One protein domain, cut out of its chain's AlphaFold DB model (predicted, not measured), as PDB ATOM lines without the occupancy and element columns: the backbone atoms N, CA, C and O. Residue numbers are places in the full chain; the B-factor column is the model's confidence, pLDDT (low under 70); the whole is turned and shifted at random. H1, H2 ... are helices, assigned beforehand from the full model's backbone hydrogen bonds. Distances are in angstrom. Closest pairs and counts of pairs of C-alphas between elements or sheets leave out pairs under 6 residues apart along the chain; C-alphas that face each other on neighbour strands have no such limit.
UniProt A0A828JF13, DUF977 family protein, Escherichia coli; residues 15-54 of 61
ATOM      1  N   ASP A  15     388.307 383.822 389.930       53.12
ATOM      2  CA  ASP A  15     387.071 383.587 389.182       53.12
ATOM      3  C   ASP A  15     386.380 382.268 389.588       53.12
ATOM      4  O   ASP A  15     385.191 382.075 389.330       53.12
ATOM      5  N   LEU A  16     387.093 381.360 390.272       51.41
ATOM      6  CA  LEU A  16     386.541 380.154 390.905       51.41
ATOM      7  C   LEU A  16     386.166 380.357 392.387       51.41
ATOM      8  O   LEU A  16     385.677 379.419 393.029       51.41
ATOM      9  N   ILE A  17     386.365 381.555 392.949       56.19
ATOM     10  CA  ILE A  17     385.945 381.904 394.312       56.19
ATOM     11  C   ILE A  17     384.543 382.519 394.253       56.19
ATOM     12  O   ILE A  17     384.374 383.722 394.079       56.19
ATOM     13  N   TRP A  18     383.506 381.707 394.458       56.62
ATOM     14  CA  TRP A  18     382.172 382.251 394.716       56.62
ATOM     15  C   TRP A  18     382.091 382.774 396.149       56.62
ATOM     16  O   TRP A  18     382.048 381.997 397.104       56.62
ATOM     17  N   SER A  19     382.063 384.097 396.296       55.19
ATOM     18  CA  SER A  19     381.720 384.753 397.555       55.19
ATOM     19  C   SER A  19     380.243 384.495 397.865       55.19
ATOM     20  O   SER A  19     379.361 384.916 397.116       55.19
ATOM     21  N   LEU A  20     379.964 383.785 398.957       58.50
ATOM     22  CA  LEU A  20     378.621 383.709 399.524       58.50
ATOM     23  C   LEU A  20     378.237 385.090 400.106       58.50
ATOM     24  O   LEU A  20     379.126 385.874 400.447       58.50
ATOM     25  N   PRO A  21     376.937 385.429 400.228       55.12
ATOM     26  CA  PRO A  21     376.489 386.730 400.747       55.12
ATOM     27  C   PRO A  21     376.891 387.008 402.211       55.12
ATOM     28  O   PRO A  21     376.739 388.132 402.679       55.12
ATOM     29  N   ASP A  22     377.416 386.007 402.923       65.75
ATOM     30  CA  ASP A  22     378.010 386.108 404.263       65.75
ATOM     31  C   ASP A  22     379.529 386.401 404.247       65.75
ATOM     32  O   ASP A  22     380.123 386.631 405.299       65.75
ATOM     33  N   GLY A  23     380.158 386.433 403.068       63.25
ATOM     34  CA  GLY A  23     381.585 386.707 402.889       63.25
ATOM     35  C   GLY A  23     382.512 385.527 403.195       63.25
ATOM     36  O   GLY A  23     383.732 385.686 403.102       63.25
ATOM     37  N   GLU A  24     381.990 384.342 403.532       64.75
ATOM     38  CA  GLU A  24     382.827 383.175 403.816       64.75
ATOM     39  C   GLU A  24     383.272 382.455 402.532       64.75
ATOM     40  O   GLU A  24     382.465 382.055 401.690       64.75
ATOM     41  N   ILE A  25     384.581 382.205 402.408       60.69
ATOM     42  CA  ILE A  25     385.138 381.350 401.351       60.69
ATOM     43  C   ILE A  25     385.135 379.903 401.854       60.69
ATOM     44  O   ILE A  25     385.978 379.502 402.659       60.69
ATOM     45  N   ARG A  26     384.185 379.094 401.374       66.94
ATOM     46  CA  ARG A  26     384.048 377.676 401.750       66.94
ATOM     47  C   ARG A  26     384.397 376.762 400.582       66.94
ATOM     48  O   ARG A  26     384.053 377.032 399.434       66.94
ATOM     49  N   ARG A  27     385.051 375.629 400.875       64.62
ATOM     50  CA  ARG A  27     385.216 374.556 399.882       64.62
ATOM     51  C   ARG A  27     383.844 374.085 399.407       64.62
ATOM     52  O   ARG A  27     382.947 373.883 400.222       64.62
ATOM     53  N   TYR A  28     383.724 373.866 398.101       60.78
ATOM     54  CA  TYR A  28     382.516 373.339 397.482       60.78
ATOM     55  C   TYR A  28     382.138 371.980 398.094       60.78
ATOM     56  O   TYR A  28     382.782 370.962 397.833       60.78
ATOM     57  N   ASP A  29     381.081 371.962 398.905       67.38
ATOM     58  CA  ASP A  29     380.444 370.735 399.372       67.38
ATOM     59  C   ASP A  29     379.223 370.455 398.493       67.38
ATOM     60  O   ASP A  29     378.198 371.138 398.566       67.38
ATOM     61  N   ARG A  30     379.315 369.404 397.670       64.12
ATOM     62  CA  ARG A  30     378.230 368.969 396.779       64.12
ATOM     63  C   ARG A  30     376.920 368.703 397.538       64.12
ATOM     64  O   ARG A  30     375.848 368.862 396.957       64.12
ATOM     65  N   ARG A  31     376.978 368.306 398.814       64.50
ATOM     66  CA  ARG A  31     375.800 368.020 399.657       64.50
ATOM     67  C   ARG A  31     375.127 369.294 400.172       64.50
ATOM     68  O   ARG A  31     373.919 369.286 400.411       64.50
ATOM     69  N   LEU A  32     375.892 370.377 400.308       63.78
ATOM     70  CA  LEU A  32     375.452 371.692 400.781       63.78
ATOM     71  C   LEU A  32     375.438 372.734 399.659       63.78
ATOM     72  O   LEU A  32     375.520 373.922 399.939       63.78
ATOM     73  N   ASN A  33     375.353 372.320 398.395       62.84
ATOM     74  CA  ASN A  33     375.430 373.242 397.270       62.84
ATOM     75  C   ASN A  33     374.186 374.159 397.217       62.84
ATOM     76  O   ASN A  33     373.193 373.835 396.561       62.84
ATOM     77  N   ILE A  34     374.250 375.283 397.943       61.25
ATOM     78  CA  ILE A  34     373.215 376.325 398.033       61.25
ATOM     79  C   ILE A  34     372.928 376.873 396.634       61.25
ATOM     80  O   ILE A  34     371.770 376.929 396.235       61.25
ATOM     81  N   ILE A  35     373.981 377.111 395.844       60.72
ATOM     82  CA  ILE A  35     373.881 377.538 394.444       60.72
ATOM     83  C   ILE A  35     373.117 376.490 393.620       60.72
ATOM     84  O   ILE A  35     372.200 376.840 392.889       60.72
ATOM     85  N   CYS A  36     373.379 375.184 393.782       66.62
ATOM     86  CA  CYS A  36     372.547 374.164 393.130       66.62
ATOM     87  C   CYS A  36     371.111 374.176 393.636       66.62
ATOM     88  O   CYS A  36     370.238 373.867 392.842       66.62
ATOM     89  N   ARG A  37     370.838 374.444 394.916       67.25
ATOM     90  CA  ARG A  37     369.457 374.454 395.422       67.25
ATOM     91  C   ARG A  37     368.665 375.617 394.837       67.25
ATOM     92  O   ARG A  37     367.562 375.395 394.350       67.25
ATOM     93  N   GLU A  38     369.244 376.813 394.825       73.81
ATOM     94  CA  GLU A  38     368.619 377.999 394.237       73.81
ATOM     95  C   GLU A  38     368.498 377.865 392.717       73.81
ATOM     96  O   GLU A  38     367.399 377.981 392.171       73.81
ATOM     97  N   CYS A  39     369.579 377.492 392.026       75.12
ATOM     98  CA  CYS A  39     369.542 377.284 390.582       75.12
ATOM     99  C   CYS A  39     368.591 376.153 390.192       75.12
ATOM    100  O   CYS A  39     367.947 376.268 389.157       75.12
ATOM    101  N   ARG A  40     368.438 375.087 390.991       76.75
ATOM    102  CA  ARG A  40     367.506 373.989 390.685       76.75
ATOM    103  C   ARG A  40     366.051 374.440 390.675       76.75
ATOM    104  O   ARG A  40     365.277 373.811 389.975       76.75
ATOM    105  N   ASN A  41     365.688 375.523 391.361       78.75
ATOM    106  CA  ASN A  41     364.341 376.099 391.292       78.75
ATOM    107  C   ASN A  41     364.167 377.110 390.144       78.75
ATOM    108  O   ASN A  41     363.043 377.523 389.874       78.75
ATOM    109  N   SER A  42     365.243 377.508 389.457       83.25
ATOM    110  CA  SER A  42     365.136 378.394 388.295       83.25
ATOM    111  C   SER A  42     364.440 377.698 387.124       83.25
ATOM    112  O   SER A  42     364.663 376.512 386.865       83.25
ATOM    113  N   GLU A  43     363.643 378.453 386.370       84.38
ATOM    114  CA  GLU A  43     362.929 377.946 385.194       84.38
ATOM    115  C   GLU A  43     363.886 377.335 384.157       84.38
ATOM    116  O   GLU A  43     363.634 376.257 383.621       84.38
ATOM    117  N   VAL A  44     365.029 377.986 383.922       82.50
ATOM    118  CA  VAL A  44     366.049 377.519 382.973       82.50
ATOM    119  C   VAL A  44     366.598 376.155 383.390       82.50
ATOM    120  O   VAL A  44     366.643 375.232 382.579       82.50
ATOM    121  N   MET A  45     366.977 375.992 384.660       85.94
ATOM    122  CA  MET A  45     367.496 374.715 385.147       85.94
ATOM    123  C   MET A  45     366.418 373.633 385.150       85.94
ATOM    124  O   MET A  45     366.716 372.490 384.822       85.94
ATOM    125  N   GLN A  46     365.166 373.970 385.473       84.81
ATOM    126  CA  GLN A  46     364.048 373.026 385.387       84.81
ATOM    127  C   GLN A  46     363.844 372.520 383.954       84.81
ATOM    128  O   GLN A  46     363.684 371.317 383.758       84.81
ATOM    129  N   ARG A  47     363.957 373.389 382.939       84.06
ATOM    130  CA  ARG A  47     363.918 372.979 381.522       84.06
ATOM    131  C   ARG A  47     365.079 372.054 381.155       84.06
ATOM    132  O   ARG A  47     364.860 371.021 380.528       84.06
ATOM    133  N   VAL A  48     366.301 372.383 381.580       83.81
ATOM    134  CA  VAL A  48     367.486 371.531 381.361       83.81
ATOM    135  C   VAL A  48     367.310 370.166 382.031       83.81
ATOM    136  O   VAL A  48     367.599 369.132 381.433       83.81
ATOM    137  N   LEU A  49     366.800 370.135 383.262       84.56
ATOM    138  CA  LEU A  49     366.541 368.889 383.979       84.56
ATOM    139  C   LEU A  49     365.442 368.067 383.306       84.56
ATOM    140  O   LEU A  49     365.619 366.860 383.158       84.56
ATOM    141  N   ALA A  50     364.357 368.699 382.856       85.81
ATOM    142  CA  ALA A  50     363.294 368.032 382.111       85.81
ATOM    143  C   ALA A  50     363.821 367.408 380.809       85.81
ATOM    144  O   ALA A  50     363.461 366.274 380.497       85.81
ATOM    145  N   PHE A  51     364.728 368.095 380.104       86.12
ATOM    146  CA  PHE A  51     365.408 367.571 378.917       86.12
ATOM    147  C   PHE A  51     366.205 366.295 379.224       86.12
ATOM    148  O   PHE A  51     365.975 365.263 378.599       86.12
ATOM    149  N   TYR A  52     367.082 366.319 380.231       83.12
ATOM    150  CA  TYR A  52     367.880 365.137 380.594       83.12
ATOM    151  C   TYR A  52     367.058 363.993 381.204       83.12
ATOM    152  O   TYR A  52     367.466 362.837 381.114       83.12
ATOM    153  N   GLN A  53     365.920 364.292 381.833       82.06
ATOM    154  CA  GLN A  53     365.018 363.284 382.403       82.06
ATOM    155  C   GLN A  53     364.047 362.690 381.373       82.06
ATOM    156  O   GLN A  53     363.335 361.748 381.707       82.06
ATOM    157  N   GLY A  54     364.000 363.220 380.146       80.12
ATOM    158  CA  GLY A  54     363.045 362.786 379.122       80.12
ATOM    159  C   GLY A  54     361.608 363.273 379.354       80.12
ATOM    160  O   GLY A  54     360.699 362.823 378.666       80.12
TER     161      GLY A  54
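What this domain is: This is residues 15 to 54 of the 61 residues of the protein "DUF977 family protein" of Escherichia coli (UniProt A0A828JF13). Two short helices, H2 and H1, make an L, with a tight link at its corner, and a long looped stretch with no named element, residues 15 to 33, leads into the other end of H1. The printed part has 40 residues, with H1 then H2 along the chain and no named strand; its class is all helix, though under half of the residues, 19 of 40, are in named elements. It is loose, with a radius of gyration of the C-alphas of 12.7 A, and a rod in outline, spanning 37 by 18 by 17 A.

Where its parts are: H2, residues 43 to 53, is 15.1 A long and ends at C-alpha 53 (365.018, 363.284, 382.403). H1, residues 34 to 41, is 11.1 A long and begins at C-alpha 34 (373.215, 376.325, 398.033).

How they stand to each other: H2 and H1 are close but not clearly touching; their closest C-alphas, of Met 45 and Cys 39, are 6.4 A apart. Their lines stand about perpendicular, at 81 degrees. In H2 every O i to N i+4 pair is within hydrogen-bond range; in H1, 3 of 4.

The domain as a whole: The C-alphas farthest apart, of Gly 23 and Gly 54, are 38.5 A apart. The printed part has no cut. Residues 15 to 37 have pLDDT under 70.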